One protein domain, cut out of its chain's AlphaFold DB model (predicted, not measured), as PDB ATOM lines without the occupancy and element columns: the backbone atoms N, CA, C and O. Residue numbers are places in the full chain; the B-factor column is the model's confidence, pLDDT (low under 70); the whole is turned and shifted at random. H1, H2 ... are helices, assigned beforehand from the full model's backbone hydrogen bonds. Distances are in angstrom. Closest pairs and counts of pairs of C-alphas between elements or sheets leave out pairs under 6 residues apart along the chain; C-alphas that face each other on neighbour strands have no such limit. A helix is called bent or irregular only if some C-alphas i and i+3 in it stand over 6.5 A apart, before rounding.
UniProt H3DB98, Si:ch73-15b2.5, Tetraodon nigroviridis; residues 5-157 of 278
ATOM      1  N   ILE A   5      75.492 106.300 205.186       95.69
ATOM      2  CA  ILE A   5      74.985 107.555 205.786       95.69
ATOM      3  C   ILE A   5      74.444 107.387 207.213       95.69
ATOM      4  O   ILE A   5      74.651 108.260 208.049       95.69
ATOM      5  N   LEU A   6      73.810 106.254 207.532       96.94
ATOM      6  CA  LEU A   6      73.298 105.994 208.883       96.94
ATOM      7  C   LEU A   6      74.430 105.930 209.918       96.94
ATOM      8  O   LEU A   6      74.282 106.428 211.029       96.94
ATOM      9  N   GLY A   7      75.589 105.391 209.535       97.38
ATOM     10  CA  GLY A   7      76.783 105.403 210.376       97.38
ATOM     11  C   GLY A   7      77.347 106.814 210.558       97.38
ATOM     12  O   GLY A   7      77.713 107.192 211.666       97.38
ATOM     13  N   VAL A   8      77.362 107.621 209.492       97.38
ATOM     14  CA  VAL A   8      77.757 109.043 209.560       97.38
ATOM     15  C   VAL A   8      76.829 109.828 210.491       97.38
ATOM     16  O   VAL A   8      77.298 110.634 211.297       97.38
ATOM     17  N   MET A   9      75.522 109.571 210.417       97.50
ATOM     18  CA  MET A   9      74.518 110.188 211.282       97.50
ATOM     19  C   MET A   9      74.722 109.792 212.747       97.50
ATOM     20  O   MET A   9      74.777 110.673 213.598       97.50
ATOM     21  N   ALA A  10      74.930 108.506 213.040       97.69
ATOM     22  CA  ALA A  10      75.202 108.044 214.401       97.69
ATOM     23  C   ALA A  10      76.485 108.670 214.982       97.69
ATOM     24  O   ALA A  10      76.490 109.136 216.117       97.69
ATOM     25  N   ALA A  11      77.564 108.759 214.193       97.69
ATOM     26  CA  ALA A  11      78.786 109.452 214.613       97.69
ATOM     27  C   ALA A  11      78.550 110.949 214.864       97.69
ATOM     28  O   ALA A  11      79.052 111.503 215.836       97.69
ATOM     29  N   SER A  12      77.756 111.596 214.005       97.12
ATOM     30  CA  SER A  12      77.371 113.003 214.164       97.12
ATOM     31  C   SER A  12      76.581 113.254 215.445       97.12
ATOM     32  O   SER A  12      76.766 114.301 216.062       97.12
ATOM     33  N   GLN A  13      75.684 112.329 215.795       97.81
ATOM     34  CA  GLN A  13      74.837 112.398 216.982       97.81
ATOM     35  C   GLN A  13      75.654 112.187 218.252       97.81
ATOM     36  O   GLN A  13      75.560 113.006 219.155       97.81
ATOM     37  N   HIS A  14      76.514 111.165 218.306       97.94
ATOM     38  CA  HIS A  14      77.391 110.964 219.462       97.94
ATOM     39  C   HIS A  14      78.332 112.152 219.690       97.94
ATOM     40  O   HIS A  14      78.491 112.593 220.821       97.94
ATOM     41  N   PHE A  15      78.909 112.713 218.621       97.94
ATOM     42  CA  PHE A  15      79.741 113.907 218.743       97.94
ATOM     43  C   PHE A  15      78.954 115.115 219.265       97.94
ATOM     44  O   PHE A  15      79.460 115.857 220.100       97.94
ATOM     45  N   LEU A  16      77.713 115.308 218.801       97.31
ATOM     46  CA  LEU A  16      76.847 116.377 219.302       97.31
ATOM     47  C   LEU A  16      76.533 116.196 220.793       97.31
ATOM     48  O   LEU A  16      76.691 117.149 221.544       97.31
ATOM     49  N   LEU A  17      76.164 114.983 221.218       97.62
ATOM     50  CA  LEU A  17      75.839 114.685 222.616       97.62
ATOM     51  C   LEU A  17      77.011 114.988 223.559       97.62
ATOM     52  O   LEU A  17      76.807 115.572 224.618       97.62
ATOM     53  N   ASP A  18      78.243 114.649 223.170       96.50
ATOM     54  CA  ASP A  18      79.422 114.940 223.997       96.50
ATOM     55  C   ASP A  18      79.748 116.446 224.049       96.50
ATOM     56  O   ASP A  18      80.216 116.945 225.077       96.50
ATOM     57  N   LEU A  19      79.470 117.189 222.971       95.12
ATOM     58  CA  LEU A  19      79.577 118.653 222.963       95.12
ATOM     59  C   LEU A  19      78.498 119.308 223.837       95.12
ATOM     60  O   LEU A  19      78.806 120.225 224.597       95.12
ATOM     61  N   GLU A  20      77.253 118.833 223.764       95.19
ATOM     62  CA  GLU A  20      76.142 119.303 224.601       95.19
ATOM     63  C   GLU A  20      76.421 119.015 226.080       95.19
ATOM     64  O   GLU A  20      76.360 119.927 226.902       95.19
ATOM     65  N   ALA A  21      76.874 117.804 226.412       93.75
ATOM     66  CA  ALA A  21      77.270 117.445 227.773       93.75
ATOM     67  C   ALA A  21      78.434 118.305 228.303       93.75
ATOM     68  O   ALA A  21      78.526 118.554 229.507       93.75
ATOM     69  N   ARG A  22      79.345 118.771 227.432       92.50
ATOM     70  CA  ARG A  22      80.405 119.721 227.815       92.50
ATOM     71  C   ARG A  22      79.826 121.102 228.120       92.50
ATOM     72  O   ARG A  22      80.220 121.696 229.122       92.50
ATOM     73  N   LEU A  23      78.899 121.579 227.292       92.56
ATOM     74  CA  LEU A  23      78.229 122.867 227.465       92.56
ATOM     75  C   LEU A  23      77.356 122.899 228.730       92.56
ATOM     76  O   LEU A  23      77.338 123.902 229.438       92.56
ATOM     77  N   GLU A  24      76.678 121.797 229.053       92.75
ATOM     78  CA  GLU A  24      75.860 121.672 230.268       92.75
ATOM     79  C   GLU A  24      76.686 121.778 231.558       92.75
ATOM     80  O   GLU A  24      76.196 122.281 232.568       92.75
ATOM     81  N   ARG A  25      77.951 121.334 231.540       91.50
ATOM     82  CA  ARG A  25      78.844 121.415 232.710       91.50
ATOM     83  C   ARG A  25      79.322 122.837 232.991       91.50
ATOM     84  O   ARG A  25      79.561 123.171 234.149       91.50
ATOM     85  N   SER A  26      79.527 123.644 231.953       89.62
ATOM     86  CA  SER A  26      79.992 125.025 232.078       89.62
ATOM     87  C   SER A  26      79.738 125.807 230.792       89.62
ATOM     88  O   SER A  26      80.066 125.354 229.697       89.62
ATOM     89  N   VAL A  27      79.254 127.042 230.947       85.25
ATOM     90  CA  VAL A  27      79.119 128.006 229.840       85.25
ATOM     91  C   VAL A  27      80.494 128.435 229.311       85.25
ATOM     92  O   VAL A  27      80.641 128.738 228.130       85.25
ATOM     93  N   ILE A  28      81.517 128.433 230.174       86.06
ATOM     94  CA  ILE A  28      82.910 128.653 229.781       86.06
ATOM     95  C   ILE A  28      83.518 127.288 229.465       86.06
ATOM     96  O   ILE A  28      83.740 126.483 230.373       86.06
ATOM     97  N   ILE A  29      83.769 127.027 228.182       87.00
ATOM     98  CA  ILE A  29      84.365 125.778 227.704       87.00
ATOM     99  C   ILE A  29      85.887 125.962 227.664       87.00
ATOM    100  O   ILE A  29      86.366 126.696 226.802       87.00
ATOM    101  N   PRO A  30      86.652 125.318 228.566       79.69
ATOM    102  CA  PRO A  30      88.096 125.524 228.636       79.69
ATOM    103  C   PRO A  30      88.819 124.907 227.435       79.69
ATOM    104  O   PRO A  30      89.751 125.504 226.921       79.69
ATOM    105  N   GLN A  31      88.368 123.741 226.960       85.69
ATOM    106  CA  GLN A  31      88.923 123.066 225.787       85.69
ATOM    107  C   GLN A  31      87.873 122.242 225.042       85.69
ATOM    108  O   GLN A  31      86.899 121.771 225.643       85.69
ATOM    109  N   VAL A  32      88.101 122.071 223.737       92.19
ATOM    110  CA  VAL A  32      87.269 121.261 222.830       92.19
ATOM    111  C   VAL A  32      88.084 120.276 221.976       92.19
ATOM    112  O   VAL A  32      87.513 119.371 221.366       92.19
ATOM    113  N   GLY A  33      89.412 120.445 221.914       94.75
ATOM    114  CA  GLY A  33      90.299 119.586 221.123       94.75
ATOM    115  C   GLY A  33      90.242 118.122 221.568       94.75
ATOM    116  O   GLY A  33      90.120 117.232 220.729       94.75
ATOM    117  N   ASP A  34      90.193 117.889 222.879       95.31
ATOM    118  CA  ASP A  34      90.018 116.579 223.515       95.31
ATOM    119  C   ASP A  34      88.782 115.825 223.007       95.31
ATOM    120  O   ASP A  34      88.870 114.659 222.611       95.31
ATOM    121  N   VAL A  35      87.631 116.503 222.955       96.06
ATOM    122  CA  VAL A  35      86.382 115.909 222.459       96.06
ATOM    123  C   VAL A  35      86.534 115.547 220.983       96.06
ATOM    124  O   VAL A  35      86.171 114.448 220.574       96.06
ATOM    125  N   VAL A  36      87.113 116.422 220.159       97.06
ATOM    126  CA  VAL A  36      87.320 116.103 218.737       97.06
ATOM    127  C   VAL A  36      88.253 114.903 218.565       97.06
ATOM    128  O   VAL A  36      87.922 113.988 217.807       97.06
ATOM    129  N   LEU A  37      89.373 114.869 219.288       97.69
ATOM    130  CA  LEU A  37      90.338 113.768 219.254       97.69
ATOM    131  C   LEU A  37      89.691 112.427 219.609       97.69
ATOM    132  O   LEU A  37      89.919 111.434 218.912       97.69
ATOM    133  N   GLN A  38      88.820 112.404 220.622       97.75
ATOM    134  CA  GLN A  38      88.055 111.216 221.003       97.75
ATOM    135  C   GLN A  38      87.171 110.691 219.854       97.75
ATOM    136  O   GLN A  38      87.009 109.478 219.696       97.75
ATOM    137  N   HIS A  39      86.622 111.580 219.020       98.00
ATOM    138  CA  HIS A  39      85.721 111.226 217.912       98.00
ATOM    139  C   HIS A  39      86.428 110.991 216.570       98.00
ATOM    140  O   HIS A  39      85.859 110.348 215.679       98.00
ATOM    141  N   CYS A  40      87.687 111.413 216.417       97.12
ATOM    142  CA  CYS A  40      88.480 111.217 215.198       97.12
ATOM    143  C   CYS A  40      88.506 109.762 214.683       97.12
ATOM    144  O   CYS A  40      88.309 109.567 213.477       97.12
ATOM    145  N   PRO A  41      88.662 108.711 215.518       97.56
ATOM    146  CA  PRO A  41      88.582 107.324 215.049       97.56
ATOM    147  C   PRO A  41      87.231 106.980 214.403       97.56
ATOM    148  O   PRO A  41      87.184 106.302 213.371       97.56
ATOM    149  N   ALA A  42      86.124 107.475 214.967       97.31
ATOM    150  CA  ALA A  42      84.788 107.268 214.417       97.31
ATOM    151  C   ALA A  42      84.599 108.040 213.103       97.31
ATOM    152  O   ALA A  42      84.081 107.471 212.138       97.31
ATOM    153  N   PHE A  43      85.081 109.284 213.023       97.00
ATOM    154  CA  PHE A  43      85.078 110.061 211.780       97.00
ATOM    155  C   PHE A  43      85.880 109.362 210.681       97.00
ATOM    156  O   PHE A  43      85.360 109.134 209.588       97.00
ATOM    157  N   ARG A  44      87.099 108.911 210.989       96.19
ATOM    158  CA  ARG A  44      87.940 108.142 210.064       96.19
ATOM    159  C   ARG A  44      87.237 106.875 209.576       96.19
ATOM    160  O   ARG A  44      87.302 106.569 208.393       96.19
ATOM    161  N   ARG A  45      86.538 106.151 210.453       96.12
ATOM    162  CA  ARG A  45      85.833 104.911 210.089       96.12
ATOM    163  C   ARG A  45      84.565 105.151 209.267       96.12
ATOM    164  O   ARG A  45      84.243 104.327 208.418       96.12
ATOM    165  N   LEU A  46      83.821 106.225 209.538       96.44
ATOM    166  CA  LEU A  46      82.445 106.386 209.046       96.44
ATOM    167  C   LEU A  46      82.305 107.488 207.993       96.44
ATOM    168  O   LEU A  46      81.657 107.253 206.974       96.44
ATOM    169  N   TYR A  47      82.943 108.647 208.172       95.69
ATOM    170  CA  TYR A  47      82.913 109.715 207.167       95.69
ATOM    171  C   TYR A  47      83.771 109.372 205.957       95.69
ATOM    172  O   TYR A  47      83.343 109.590 204.829       95.69
ATOM    173  N   MET A  48      84.961 108.803 206.165       93.88
ATOM    174  CA  MET A  48      85.901 108.563 205.068       93.88
ATOM    175  C   MET A  48      85.330 107.662 203.959       93.88
ATOM    176  O   MET A  48      85.438 108.057 202.796       93.88
ATOM    177  N   PRO A  49      84.680 106.511 204.241       93.06
ATOM    178  CA  PRO A  49      84.051 105.709 203.188       93.06
ATOM    179  C   PRO A  49      82.901 106.440 202.489       93.06
ATOM    180  O   PRO A  49      82.739 106.304 201.279       93.06
ATOM    181  N   TYR A  50      82.119 107.236 203.227       95.44
ATOM    182  CA  TYR A  50      81.044 108.035 202.645       95.44
ATOM    183  C   TYR A  50      81.602 109.060 201.651       95.44
ATOM    184  O   TYR A  50      81.206 109.071 200.490       95.44
ATOM    185  N   VAL A  51      82.566 109.873 202.096       93.38
ATOM    186  CA  VAL A  51      83.197 110.932 201.295       93.38
ATOM    187  C   VAL A  51      83.918 110.347 200.084       93.38
ATOM    188  O   VAL A  51      83.781 110.871 198.983       93.38
ATOM    189  N   THR A  52      84.617 109.220 200.254       91.31
ATOM    190  CA  THR A  52      85.299 108.526 199.146       91.31
ATOM    191  C   THR A  52      84.320 108.141 198.030       91.31
ATOM    192  O   THR A  52      84.657 108.232 196.854       91.31
ATOM    193  N   ASN A  53      83.095 107.745 198.388       91.44
ATOM    194  CA  ASN A  53      82.077 107.316 197.431       91.44
ATOM    195  C   ASN A  53      81.214 108.468 196.890       91.44
ATOM    196  O   ASN A  53      80.410 108.236 195.990       91.44
ATOM    197  N   MET A  54      81.362 109.692 197.406       91.00
ATOM    198  CA  MET A  54      80.454 110.815 197.140       91.00
ATOM    199  C   MET A  54      80.316 111.141 195.647       91.00
ATOM    200  O   MET A  54      79.201 111.316 195.167       91.00
ATOM    201  N   MET A  55      81.419 111.119 194.891       88.19
ATOM    202  CA  MET A  55      81.395 111.355 193.439       88.19
ATOM    203  C   MET A  55      80.526 110.328 192.694       88.19
ATOM    204  O   MET A  55      79.776 110.685 191.789       88.19
ATOM    205  N   TYR A  56      80.577 109.056 193.101       89.31
ATOM    206  CA  TYR A  56      79.757 107.993 192.512       89.31
ATOM    207  C   TYR A  56      78.287 108.122 192.907       89.31
ATOM    208  O   TYR A  56      77.399 107.830 192.108       89.31
ATOM    209  N   GLN A  57      78.012 108.568 194.136       93.12
ATOM    210  CA  GLN A  57      76.647 108.879 194.561       93.12
ATOM    211  C   GLN A  57      76.063 109.995 193.695       93.12
ATOM    212  O   GLN A  57      74.932 109.869 193.235       93.12
ATOM    213  N   GLU A  58      76.844 111.048 193.447       92.19
ATOM    214  CA  GLU A  58      76.440 112.191 192.635       92.19
ATOM    215  C   GLU A  58      76.158 111.793 191.181       92.19
ATOM    216  O   GLU A  58      75.068 112.062 190.676       92.19
ATOM    217  N   ALA A  59      77.085 111.066 190.549       92.31
ATOM    218  CA  ALA A  59      76.915 110.562 189.187       92.31
ATOM    219  C   ALA A  59      75.679 109.653 189.058       92.31
ATOM    220  O   ALA A  59      74.915 109.762 188.098       92.31
ATOM    221  N   LEU A  60      75.436 108.794 190.053       94.81
ATOM    222  CA  LEU A  60      74.254 107.935 190.083       94.81
ATOM    223  C   LEU A  60      72.956 108.742 190.235       94.81
ATOM    224  O   LEU A  60      71.964 108.402 189.591       94.81
ATOM    225  N   VAL A  61      72.936 109.800 191.059       96.31
ATOM    226  CA  VAL A  61      71.779 110.714 191.138       96.31
ATOM    227  C   VAL A  61      71.509 111.327 189.770       96.31
ATOM    228  O   VAL A  61      70.371 111.266 189.307       96.31
ATOM    229  N   ASP A  62      72.531 111.884 189.119       96.12
ATOM    230  CA  ASP A  62      72.375 112.549 187.823       96.12
ATOM    231  C   ASP A  62      71.837 111.580 186.764       96.12
ATOM    232  O   ASP A  62      70.862 111.888 186.073       96.12
ATOM    233  N   GLN A  63      72.390 110.365 186.706       96.69
ATOM    234  CA  GLN A  63      71.904 109.309 185.822       96.69
ATOM    235  C   GLN A  63      70.431 108.970 186.099       96.69
ATOM    236  O   GLN A  63      69.622 108.907 185.170       96.69
ATOM    237  N   LEU A  64      70.051 108.762 187.363       97.06
ATOM    238  CA  LEU A  64      68.679 108.401 187.733       97.06
ATOM    239  C   LEU A  64      67.686 109.534 187.461       97.06
ATOM    240  O   LEU A  64      66.574 109.266 187.009       97.06
ATOM    241  N   LEU A  65      68.072 110.792 187.686       96.44
ATOM    242  CA  LEU A  65      67.235 111.952 187.375       96.44
ATOM    243  C   LEU A  65      66.962 112.084 185.871       96.44
ATOM    244  O   LEU A  65      65.869 112.512 185.497       96.44
ATOM    245  N   GLN A  66      67.928 111.709 185.027       96.69
ATOM    246  CA  GLN A  66      67.797 111.746 183.568       96.69
ATOM    247  C   GLN A  66      67.017 110.546 183.015       96.69
ATOM    248  O   GLN A  66      66.150 110.710 182.158       96.69
ATOM    249  N   GLN A  67      67.318 109.337 183.494       97.19
ATOM    250  CA  GLN A  67      66.835 108.092 182.888       97.19
ATOM    251  C   GLN A  67      65.544 107.564 183.528       97.19
ATOM    252  O   GLN A  67      64.786 106.843 182.880       97.19
ATOM    253  N   ASN A  68      65.257 107.917 184.785       97.44
ATOM    254  CA  ASN A  68      64.128 107.376 185.537       97.44
ATOM    255  C   ASN A  68      63.115 108.472 185.906       97.44
ATOM    256  O   ASN A  68      63.256 109.193 186.895       97.44
ATOM    257  N   ARG A  69      62.023 108.554 185.131       97.44
ATOM    258  CA  ARG A  69      60.948 109.540 185.353       97.44
ATOM    259  C   ARG A  69      60.277 109.413 186.723       97.44
ATOM    260  O   ARG A  69      59.917 110.433 187.303       97.44
ATOM    261  N   ALA A  70      60.096 108.195 187.239       98.12
ATOM    262  CA  ALA A  70      59.470 107.986 188.546       98.12
ATOM    263  C   ALA A  70      60.363 108.517 189.676       98.12
ATOM    264  O   ALA A  70      59.884 109.227 190.558       98.12
ATOM    265  N   PHE A  71      61.669 108.245 189.594       97.75
ATOM    266  CA  PHE A  71      62.661 108.791 190.517       97.75
ATOM    267  C   PHE A  71      62.702 110.324 190.452       97.75
ATOM    268  O   PHE A  71      62.595 110.979 191.483       97.75
ATOM    269  N   SER A  72      62.767 110.896 189.246       97.69
ATOM    270  CA  SER A  72      62.763 112.351 189.036       97.69
ATOM    271  C   SER A  72      61.534 113.029 189.657       97.69
ATOM    272  O   SER A  72      61.668 114.004 190.397       97.69
ATOM    273  N   SER A  73      60.335 112.487 189.425       98.00
ATOM    274  CA  SER A  73      59.095 113.014 190.010       98.00
ATOM    275  C   SER A  73      59.070 112.906 191.536       98.00
ATOM    276  O   SER A  73      58.636 113.843 192.206       98.00
ATOM    277  N   LEU A  74      59.551 111.790 192.094       97.75
ATOM    278  CA  LEU A  74      59.640 111.606 193.541       97.75
ATOM    279  C   LEU A  74      60.609 112.608 194.179       97.75
ATOM    280  O   LEU A  74      60.253 113.234 195.172       97.75
ATOM    281  N   VAL A  75      61.801 112.787 193.600       97.19
ATOM    282  CA  VAL A  75      62.796 113.745 194.103       97.19
ATOM    283  C   VAL A  75      62.229 115.162 194.091       97.19
ATOM    284  O   VAL A  75      62.263 115.814 195.125       97.19
ATOM    285  N   ARG A  76      61.597 115.602 192.993       96.81
ATOM    286  CA  ARG A  76      60.957 116.932 192.934       96.81
ATOM    287  C   ARG A  76      59.886 117.125 194.003       96.81
ATOM    288  O   ARG A  76      59.784 118.204 194.576       96.81
ATOM    289  N   LYS A  77      59.081 116.089 194.265       97.56
ATOM    290  CA  LYS A  77      58.082 116.130 195.336       97.56
ATOM    291  C   LYS A  77      58.762 116.324 196.693       97.56
ATOM    292  O   LYS A  77      58.372 117.221 197.430       97.56
ATOM    293  N   LEU A  78      59.787 115.530 197.002       97.12
ATOM    294  CA  LEU A  78      60.517 115.628 198.270       97.12
ATOM    295  C   LEU A  78      61.234 116.978 198.425       97.12
ATOM    296  O   LEU A  78      61.140 117.590 199.479       97.12
ATOM    297  N   GLU A  79      61.885 117.481 197.377       97.31
ATOM    298  CA  GLU A  79      62.577 118.781 197.382       97.31
ATOM    299  C   GLU A  79      61.621 119.974 197.570       97.31
ATOM    300  O   GLU A  79      62.048 121.046 198.000       97.31
ATOM    301  N   SER A  80      60.326 119.796 197.275       96.75
ATOM    302  CA  SER A  80      59.295 120.815 197.517       96.75
ATOM    303  C   SER A  80      58.841 120.901 198.977       96.75
ATOM    304  O   SER A  80      58.203 121.886 199.356       96.75
ATOM    305  N   GLU A  81      59.180 119.909 199.806       98.06
ATOM    306  CA  GLU A  81      58.807 119.901 201.217       98.06
ATOM    307  C   GLU A  81      59.516 121.034 201.983       98.06
ATOM    308  O   GLU A  81      60.718 121.262 201.788       98.06
ATOM    309  N   PRO A  82      58.834 121.726 202.918       97.19
ATOM    310  CA  PRO A  82      59.421 122.847 203.657       97.19
ATOM    311  C   PRO A  82      60.705 122.488 204.414       97.19
ATOM    312  O   PRO A  82      61.616 123.309 204.515       97.19
ATOM    313  N   VAL A  83      60.802 121.246 204.906       96.75
ATOM    314  CA  VAL A  83      61.979 120.733 205.627       96.75
ATOM    315  C   VAL A  83      63.249 120.759 204.771       96.75
ATOM    316  O   VAL A  83      64.343 120.921 205.306       96.75
ATOM    317  N   CYS A  84      63.114 120.661 203.444       95.88
ATOM    318  CA  CYS A  84      64.239 120.709 202.518       95.88
ATOM    319  C   CYS A  84      64.736 122.135 202.256       95.88
ATOM    320  O   CYS A  84      65.796 122.295 201.663       95.88
ATOM    321  N   GLN A  85      64.009 123.180 202.671       95.44
ATOM    322  CA  GLN A  85      64.430 124.583 202.525       95.44
ATOM    323  C   GLN A  85      64.886 124.948 201.095       95.44
ATOM    324  O   GLN A  85      65.833 125.711 200.911       95.44
ATOM    325  N   ARG A  86      64.211 124.397 200.072       92.75
ATOM    326  CA  ARG A  86      64.536 124.559 198.637       92.75
ATOM    327  C   ARG A  86      65.921 124.041 198.220       92.75
ATOM    328  O   ARG A  86      66.426 124.421 197.166       92.75
ATOM    329  N   GLN A  87      66.541 123.192 199.032       95.75
ATOM    330  CA  GLN A  87      67.784 122.513 198.692       95.75
ATOM    331  C   GLN A  87      67.498 121.251 197.877       95.75
ATOM    332  O   GLN A  87      66.492 120.571 198.083       95.75
ATOM    333  N   SER A  88      68.407 120.931 196.960       96.00
ATOM    334  CA  SER A  88      68.329 119.714 196.159       96.00
ATOM    335  C   SER A  88      68.876 118.505 196.916       96.00
ATOM    336  O   SER A  88      69.698 118.634 197.832       96.00
ATOM    337  N   LEU A  89      68.512 117.302 196.474       95.56
ATOM    338  CA  LEU A  89      69.084 116.056 196.986       95.56
ATOM    339  C   LEU A  89      70.621 116.081 196.939       95.56
ATOM    340  O   LEU A  89      71.279 115.691 197.904       95.56
ATOM    341  N   LYS A  90      71.201 116.601 195.849       94.38
ATOM    342  CA  LYS A  90      72.658 116.710 195.676       94.38
ATOM    343  C   LYS A  90      73.298 117.607 196.742       94.38
ATOM    344  O   LYS A  90      74.336 117.240 197.290       94.38
ATOM    345  N   SER A  91      72.666 118.732 197.098       95.44
ATOM    346  CA  SER A  91      73.184 119.608 198.164       95.44
ATOM    347  C   SER A  91      73.155 118.973 199.555       95.44
ATOM    348  O   SER A  91      73.991 119.320 200.383       95.44
ATOM    349  N   PHE A  92      72.280 117.996 199.805       95.44
ATOM    350  CA  PHE A  92      72.318 117.224 201.049       95.44
ATOM    351  C   PHE A  92      73.416 116.155 201.044       95.44
ATOM    352  O   PHE A  92      74.072 115.935 202.063       95.44
ATOM    353  N   LEU A  93      73.655 115.508 199.898       95.00
ATOM    354  CA  LEU A  93      74.643 114.430 199.786       95.00
ATOM    355  C   LEU A  93      76.077 114.890 200.072       95.00
ATOM    356  O   LEU A  93      76.869 114.086 200.563       95.00
ATOM    357  N   VAL A  94      76.395 116.167 199.831       94.81
ATOM    358  CA  VAL A  94      77.726 116.751 200.076       94.81
ATOM    359  C   VAL A  94      77.961 117.172 201.538       94.81
ATOM    360  O   VAL A  94      79.105 117.396 201.947       94.81
ATOM    361  N   LEU A  95      76.910 117.243 202.367       95.62
ATOM    362  CA  LEU A  95      77.005 117.751 203.743       95.62
ATOM    363  C   LEU A  95      78.030 117.012 204.621       95.62
ATOM    364  O   LEU A  95      78.723 117.687 205.382       95.62
ATOM    365  N   PRO A  96      78.211 115.678 204.545       95.56
ATOM    366  CA  PRO A  96      79.239 115.004 205.340       95.56
ATOM    367  C   PRO A  96      80.667 115.477 205.038       95.56
ATOM    368  O   PRO A  96      81.458 115.657 205.964       95.56
ATOM    369  N   PHE A  97      80.988 115.743 203.767       94.50
ATOM    370  CA  PHE A  97      82.282 116.310 203.376       94.50
ATOM    371  C   PHE A  97      82.435 117.759 203.865       94.50
ATOM    372  O   PHE A  97      83.464 118.138 204.430       94.50
ATOM    373  N   GLN A  98      81.385 118.569 203.725       95.62
ATOM    374  CA  GLN A  98      81.393 119.949 204.221       95.62
ATOM    375  C   GLN A  98      81.528 120.008 205.746       95.62
ATOM    376  O   GLN A  98      82.216 120.872 206.279       95.62
ATOM    377  N   ARG A  99      80.906 119.072 206.469       96.19
ATOM    378  CA  ARG A  99      80.975 119.014 207.929       96.19
ATOM    379  C   ARG A  99      82.391 118.738 208.419       96.19
ATOM    380  O   ARG A  99      82.859 119.463 209.292       96.19
ATOM    381  N   ILE A 100      83.080 117.737 207.863       94.69
ATOM    382  CA  ILE A 100      84.434 117.390 208.326       94.69
ATOM    383  C   ILE A 100      85.446 118.503 208.007       94.69
ATOM    384  O   ILE A 100      86.267 118.851 208.851       94.69
ATOM    385  N   THR A 101      85.327 119.141 206.838       94.75
ATOM    386  CA  THR A 101      86.172 120.290 206.464       94.75
ATOM    387  C   THR A 101      85.877 121.521 207.322       94.75
ATOM    388  O   THR A 101      86.799 122.223 207.736       94.75
ATOM    389  N   ARG A 102      84.608 121.758 207.677       97.31
ATOM    390  CA  ARG A 102      84.216 122.862 208.561       97.31
ATOM    391  C   ARG A 102      84.705 122.681 209.998       97.31
ATOM    392  O   ARG A 102      85.079 123.676 210.607       97.31
ATOM    393  N   ILE A 103      84.746 121.453 210.526       96.69
ATOM    394  CA  ILE A 103      85.328 121.176 211.854       96.69
ATOM    395  C   ILE A 103      86.787 121.649 211.900       96.69
ATOM    396  O   ILE A 103      87.147 122.369 212.826       96.69
ATOM    397  N   LYS A 104      87.590 121.342 210.869       95.19
ATOM    398  CA  LYS A 104      88.978 121.826 210.762       95.19
ATOM    399  C   LYS A 104      89.061 123.350 210.831       95.19
ATOM    400  O   LYS A 104      89.788 123.877 211.661       95.19
ATOM    401  N   LEU A 105      88.276 124.050 210.008       97.19
ATOM    402  CA  LEU A 105      88.283 125.518 209.965       97.19
ATOM    403  C   LEU A 105      87.881 126.147 211.306       97.19
ATOM    404  O   LEU A 105      88.438 127.164 211.710       97.19
ATOM    405  N   ILE A 106      86.905 125.552 211.998       97.12
ATOM    406  CA  ILE A 106      86.482 126.017 213.323       97.12
ATOM    407  C   ILE A 106      87.617 125.826 214.334       97.12
ATOM    408  O   ILE A 106      87.930 126.768 215.055       97.12
ATOM    409  N   LEU A 107      88.262 124.657 214.358       96.25
ATOM    410  CA  LEU A 107      89.371 124.379 215.275       96.25
ATOM    411  C   LEU A 107      90.581 125.276 215.018       96.25
ATOM    412  O   LEU A 107      91.142 125.815 215.965       96.25
ATOM    413  N   GLU A 108      90.939 125.514 213.756       96.19
ATOM    414  CA  GLU A 108      92.004 126.457 213.390       96.19
ATOM    415  C   GLU A 108      91.702 127.877 213.875       96.19
ATOM    416  O   GLU A 108      92.601 128.593 214.310       96.19
ATOM    417  N   ASN A 109      90.439 128.302 213.806       96.69
ATOM    418  CA  ASN A 109      90.038 129.610 214.312       96.69
ATOM    419  C   ASN A 109      90.079 129.673 215.841       96.69
ATOM    420  O   ASN A 109      90.507 130.691 216.375       96.69
ATOM    421  N   ILE A 110      89.687 128.605 216.540       94.56
ATOM    422  CA  ILE A 110      89.820 128.522 218.002       94.56
ATOM    423  C   ILE A 110      91.298 128.590 218.393       94.56
ATOM    424  O   ILE A 110      91.664 129.401 219.239       94.56
ATOM    425  N   LEU A 111      92.157 127.816 217.724       93.56
ATOM    426  CA  LEU A 111      93.597 127.791 217.977       93.56
ATOM    427  C   LEU A 111      94.231 129.180 217.805       93.56
ATOM    428  O   LEU A 111      94.981 129.619 218.667       93.56
ATOM    429  N   LYS A 112      93.868 129.920 216.747       93.81
ATOM    430  CA  LYS A 112      94.340 131.303 216.520       93.81
ATOM    431  C   LYS A 112      93.935 132.289 217.617       93.81
ATOM    432  O   LYS A 112      94.600 133.306 217.778       93.81
ATOM    433  N   LEU A 113      92.819 132.034 218.298       92.81
ATOM    434  CA  LEU A 113      92.288 132.884 219.367       92.81
ATOM    435  C   LEU A 113      92.715 132.411 220.765       92.81
ATOM    436  O   LEU A 113      92.393 133.073 221.747       92.81
ATOM    437  N   THR A 114      93.408 131.276 220.861       90.75
ATOM    438  CA  THR A 114      93.874 130.711 222.131       90.75
ATOM    439  C   THR A 114      95.153 131.414 222.585       90.75
ATOM    440  O   THR A 114      96.053 131.666 221.783       90.75
ATOM    441  N   GLU A 115      95.241 131.745 223.875       89.31
ATOM    442  CA  GLU A 115      96.413 132.418 224.443       89.31
ATOM    443  C   GLU A 115      97.676 131.547 224.329       89.31
ATOM    444  O   GLU A 115      97.631 130.364 224.683       89.31
ATOM    445  N   PRO A 116      98.821 132.109 223.887       85.12
ATOM    446  CA  PRO A 116     100.080 131.377 223.816       85.12
ATOM    447  C   PRO A 116     100.470 130.778 225.173       85.12
ATOM    448  O   PRO A 116     100.499 131.478 226.182       85.12
ATOM    449  N   GLY A 117     100.811 129.488 225.186       81.00
ATOM    450  CA  GLY A 117     101.172 128.763 226.408       81.00
ATOM    451  C   GLY A 117      99.988 128.203 227.204       81.00
ATOM    452  O   GLY A 117     100.213 127.656 228.278       81.00
ATOM    453  N   SER A 118      98.752 128.303 226.698       85.94
ATOM    454  CA  SER A 118      97.610 127.582 227.273       85.94
ATOM    455  C   SER A 118      97.817 126.065 227.204       85.94
ATOM    456  O   SER A 118      98.179 125.535 226.151       85.94
ATOM    457  N   ASP A 119      97.477 125.359 228.287       85.56
ATOM    458  CA  ASP A 119      97.517 123.888 228.374       85.56
ATOM    459  C   ASP A 119      96.655 123.190 227.299       85.56
ATOM    460  O   ASP A 119      96.830 122.010 227.011       85.56
ATOM    461  N   THR A 120      95.737 123.930 226.673       85.56
ATOM    462  CA  THR A 120      94.762 123.431 225.690       85.56
ATOM    463  C   THR A 120      95.274 123.456 224.247       85.56
ATOM    464  O   THR A 120      94.669 122.836 223.367       85.56
ATOM    465  N   ILE A 121      96.395 124.148 223.993       90.06
ATOM    466  CA  ILE A 121      96.976 124.288 222.649       90.06
ATOM    467  C   ILE A 121      97.323 122.921 222.062       90.06
ATOM    468  O   ILE A 121      96.978 122.662 220.913       90.06
ATOM    469  N   GLY A 122      97.941 122.033 222.850       92.62
ATOM    470  CA  GLY A 122      98.372 120.721 222.359       92.62
ATOM    471  C   GLY A 122      97.209 119.867 221.846       92.62
ATOM    472  O   GLY A 122      97.285 119.301 220.754       92.62
ATOM    473  N   ASP A 123      96.097 119.831 222.586       93.31
ATOM    474  CA  ASP A 123      94.891 119.105 222.174       93.31
ATOM    475  C   ASP A 123      94.238 119.737 220.937       93.31
ATOM    476  O   ASP A 123      93.732 119.025 220.066       93.31
ATOM    477  N   LEU A 124      94.245 121.072 220.829       94.94
ATOM    478  CA  LEU A 124      93.716 121.779 219.661       94.94
ATOM    479  C   LEU A 124      94.557 121.524 218.406       94.94
ATOM    480  O   LEU A 124      93.990 121.213 217.358       94.94
ATOM    481  N   GLU A 125      95.883 121.611 218.501       95.56
ATOM    482  CA  GLU A 125      96.805 121.290 217.404       95.56
ATOM    483  C   GLU A 125      96.646 119.833 216.965       95.56
ATOM    484  O   GLU A 125      96.458 119.557 215.777       95.56
ATOM    485  N   GLY A 126      96.614 118.905 217.927       97.06
ATOM    486  CA  GLY A 126      96.372 117.490 217.661       97.06
ATOM    487  C   GLY A 126      95.027 117.244 216.976       97.06
ATOM    488  O   GLY A 126      94.944 116.449 216.038       97.06
ATOM    489  N   ALA A 127      93.966 117.937 217.398       97.31
ATOM    490  CA  ALA A 127      92.647 117.825 216.781       97.31
ATOM    491  C   ALA A 127      92.628 118.360 215.340       97.31
ATOM    492  O   ALA A 127      92.043 117.723 214.459       97.31
ATOM    493  N   VAL A 128      93.268 119.508 215.085       97.44
ATOM    494  CA  VAL A 128      93.402 120.078 213.734       97.44
ATOM    495  C   VAL A 128      94.124 119.095 212.817       97.44
ATOM    496  O   VAL A 128      93.613 118.806 211.730       97.44
ATOM    497  N   GLU A 129      95.252 118.542 213.266       97.88
ATOM    498  CA  GLU A 129      96.042 117.594 212.479       97.88
ATOM    499  C   GLU A 129      95.266 116.296 212.224       97.88
ATOM    500  O   GLU A 129      95.137 115.857 211.082       97.88
ATOM    501  N   ALA A 130      94.622 115.728 213.246       97.62
ATOM    502  CA  ALA A 130      93.844 114.499 213.095       97.62
ATOM    503  C   ALA A 130      92.689 114.644 212.084       97.62
ATOM    504  O   ALA A 130      92.426 113.732 211.293       97.62
ATOM    505  N   ILE A 131      91.997 115.790 212.074       97.12
ATOM    506  CA  ILE A 131      90.958 116.075 211.073       97.12
ATOM    507  C   ILE A 131      91.585 116.330 209.696       97.12
ATOM    508  O   ILE A 131      91.041 115.868 208.685       97.12
ATOM    509  N   HIS A 132      92.725 117.023 209.629       96.12
ATOM    510  CA  HIS A 132      93.456 117.247 208.383       96.12
ATOM    511  C   HIS A 132      93.845 115.927 207.709       96.12
ATOM    512  O   HIS A 132      93.519 115.725 206.534       96.12
ATOM    513  N   GLU A 133      94.427 114.990 208.459       96.69
ATOM    514  CA  GLU A 133      94.776 113.652 207.980       96.69
ATOM    515  C   GLU A 133      93.566 112.904 207.405       96.69
ATOM    516  O   GLU A 133      93.689 112.194 206.402       96.69
ATOM    517  N   ILE A 134      92.381 113.043 208.018       95.38
ATOM    518  CA  ILE A 134      91.146 112.418 207.520       95.38
ATOM    519  C   ILE A 134      90.773 112.990 206.151       95.38
ATOM    520  O   ILE A 134      90.459 112.211 205.247       95.38
ATOM    521  N   VAL A 135      90.829 114.312 205.978       92.12
ATOM    522  CA  VAL A 135      90.524 114.976 204.697       92.12
ATOM    523  C   VAL A 135      91.523 114.548 203.619       92.12
ATOM    524  O   VAL A 135      91.110 114.048 202.573       92.12
ATOM    525  N   VAL A 136      92.827 114.619 203.906       93.44
ATOM    526  CA  VAL A 136      93.891 114.192 202.976       93.44
ATOM    527  C   VAL A 136      93.741 112.716 202.595       93.44
ATOM    528  O   VAL A 136      93.905 112.334 201.432       93.44
ATOM    529  N   SER A 137      93.376 111.869 203.560       93.38
ATOM    530  CA  SER A 137      93.129 110.445 203.327       93.38
ATOM    531  C   SER A 137      91.912 110.190 202.438       93.38
ATOM    532  O   SER A 137      91.941 109.245 201.644       93.38
ATOM    533  N   CYS A 138      90.852 111.000 202.546       91.25
ATOM    534  CA  CYS A 138      89.702 110.920 201.642       91.25
ATOM    535  C   CYS A 138      90.140 111.202 200.202       91.25
ATOM    536  O   CYS A 138      89.878 110.387 199.318       91.25
ATOM    537  N   ASP A 139      90.890 112.283 199.978       88.81
ATOM    538  CA  ASP A 139      91.369 112.651 198.643       88.81
ATOM    539  C   ASP A 139      92.276 111.570 198.045       88.81
ATOM    540  O   ASP A 139      92.139 111.198 196.878       88.81
ATOM    541  N   ALA A 140      93.181 111.009 198.854       91.06
ATOM    542  CA  ALA A 140      94.033 109.904 198.428       91.06
ATOM    543  C   ALA A 140      93.217 108.662 198.034       91.06
ATOM    544  O   ALA A 140      93.553 107.992 197.058       91.06
ATOM    545  N   ARG A 141      92.134 108.350 198.755       90.75
ATOM    546  CA  ARG A 141      91.243 107.231 198.413       90.75
ATOM    547  C   ARG A 141      90.448 107.488 197.139       90.75
ATOM    548  O   ARG A 141      90.358 106.576 196.326       90.75
ATOM    549  N   VAL A 142      89.936 108.703 196.938       89.06
ATOM    550  CA  VAL A 142      89.259 109.087 195.688       89.06
ATOM    551  C   VAL A 142      90.212 108.940 194.501       89.06
ATOM    552  O   VAL A 142      89.836 108.349 193.492       89.06
ATOM    553  N   ARG A 143      91.464 109.404 194.631       89.94
ATOM    554  CA  ARG A 143      92.492 109.214 193.593       89.94
ATOM    555  C   ARG A 143      92.737 107.737 193.288       89.94
ATOM    556  O   ARG A 143      92.679 107.358 192.124       89.94
ATOM    557  N   ARG A 144      92.935 106.897 194.313       90.38
ATOM    558  CA  ARG A 144      93.120 105.446 194.117       90.38
ATOM    559  C   ARG A 144      91.917 104.787 193.448       90.38
ATOM    560  O   ARG A 144      92.108 103.930 192.599       90.38
ATOM    561  N   MET A 145      90.695 105.178 193.809       89.69
ATOM    562  CA  MET A 145      89.491 104.618 193.191       89.69
ATOM    563  C   MET A 145      89.447 104.921 191.689       89.69
ATOM    564  O   MET A 145      89.234 104.009 190.899       89.69
ATOM    565  N   LYS A 146      89.742 106.169 191.296       90.00
ATOM    566  CA  LYS A 146      89.830 106.566 189.881       90.00
ATOM    567  C   LYS A 146      90.908 105.792 189.125       90.00
ATOM    568  O   LYS A 146      90.664 105.357 188.010       90.00
ATOM    569  N   GLN A 147      92.071 105.585 189.745       93.50
ATOM    570  CA  GLN A 147      93.136 104.766 189.156       93.50
ATOM    571  C   GLN A 147      92.674 103.321 188.935       93.50
ATOM    572  O   GLN A 147      92.903 102.760 187.875       93.50
ATOM    573  N   VAL A 148      91.978 102.716 189.902       93.31
ATOM    574  CA  VAL A 148      91.434 101.357 189.743       93.31
ATOM    575  C   VAL A 148      90.363 101.304 188.649       93.31
ATOM    576  O   VAL A 148      90.339 100.356 187.871       93.31
ATOM    577  N   GLU A 149      89.498 102.313 188.556       92.19
ATOM    578  CA  GLU A 149      88.480 102.421 187.504       92.19
ATOM    579  C   GLU A 149      89.100 102.535 186.103       92.19
ATOM    580  O   GLU A 149      88.651 101.863 185.173       92.19
ATOM    581  N   GLU A 150      90.177 103.310 185.966       95.00
ATOM    582  CA  GLU A 150      90.973 103.397 184.738       95.00
ATOM    583  C   GLU A 150      91.564 102.031 184.358       95.00
ATOM    584  O   GLU A 150      91.437 101.602 183.211       95.00
ATOM    585  N   LEU A 151      92.114 101.293 185.330       96.62
ATOM    586  CA  LEU A 151      92.618  99.936 185.100       96.62
ATOM    587  C   LEU A 151      91.515  98.961 184.673       96.62
ATOM    588  O   LEU A 151      91.755  98.154 183.783       96.62
ATOM    589  N   ILE A 152      90.315  99.040 185.259       95.31
ATOM    590  CA  ILE A 152      89.165  98.208 184.857       95.31
ATOM    591  C   ILE A 152      88.771  98.498 183.404       95.31
ATOM    592  O   ILE A 152      88.548  97.574 182.622       95.31
ATOM    593  N   CYS A 153      88.703  99.778 183.027       94.31
ATOM    594  CA  CYS A 153      88.382 100.176 181.657       94.31
ATOM    595  C   CYS A 153      89.433  99.681 180.654       94.31
ATOM    596  O   CYS A 153      89.085  99.266 179.545       94.31
ATOM    597  N   LEU A 154      90.711  99.728 181.034       95.56
ATOM    598  CA  LEU A 154      91.813  99.265 180.199       95.56
ATOM    599  C   LEU A 154      91.851  97.732 180.084       95.56
ATOM    600  O   LEU A 154      92.020  97.216 178.981       95.56
ATOM    601  N   ASP A 155      91.625  97.005 181.180       95.38
ATOM    602  CA  ASP A 155      91.576  95.533 181.221       95.38
ATOM    603  C   ASP A 155      90.510  94.967 180.271       95.38
ATOM    604  O   ASP A 155      90.765  94.007 179.550       95.38
ATOM    605  N   ALA A 156      89.362  95.641 180.142       95.19
ATOM    606  CA  ALA A 156      88.320  95.266 179.183       95.19
ATOM    607  C   ALA A 156      88.743  95.402 177.700       95.19
ATOM    608  O   ALA A 156      88.103  94.825 176.814       95.19
ATOM    609  N   ARG A 157      89.794  96.181 177.411       95.56
ATOM    610  CA  ARG A 157      90.267  96.507 176.053       95.56
ATOM    611  C   ARG A 157      91.588  95.826 175.697       95.56
ATOM    612  O   ARG A 157      91.875  95.700 174.506       95.56
TER     613      ARG A 157
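This is residues 5 to 157 of the 278 residues of the protein "Si:ch73-15b2.5" of Tetraodon nigroviridis (UniProt H3DB98). H2a, H5 and H6 form an up-and-down bundle, each running against the one before, with H1 packed on H2a. H2b, H3 and H4 fold back at one end, and residues 146 to 157 stick out. The printed part has 153 residues with six named helices, H1 to H6 in order along the chain, which hold 126 of them, and no named strand; the class is all helix, and the whole is loose, with a radius of gyration of the C-alphas of 19.4 A and spans of 59 by 44 by 23 A.

H1, residues 5 to 25, and H2a, residues 33 to 52, make a hairpin, closest C-alphas Val 8 and Leu 46, 5.4 A. H2, residues 33 to 67, was assigned as one helix by its hydrogen bonds but is bent, C-alphas 52 and 55 being 7.5 A apart; H2a is irregular, C-alphas 38 and 41 being 7.1 A apart. H2b, residues 55 to 67, touches H3, residues 69 to 79, only at the corner, with residues 64 to 66 alone; the closest C-alphas, Leu 65 and Ser 72, are 4.8 A apart. H4, residues 89 to 93, touches H2b; C-alphas 58 and 90 are closest, 6.6 A. H5, residues 95 to 113, touches H2a; C-alphas 97 and 51 are closest, 5.8 A. H6, residues 121 to 155, touches H2a; C-alphas 124 and 33 are closest, 4.3 A. In H2a 11 of 16 O i to N i+4 pairs are within hydrogen-bond range.

H1 begins at C-alpha 5 (74.985, 107.555, 205.786); H6, 50.7 A long, ends at C-alpha 155 (91.576, 95.533, 181.221).

The printed part has no cut and no long link, its mean pLDDT is 94.4, and no printed residue has a pLDDT under 70.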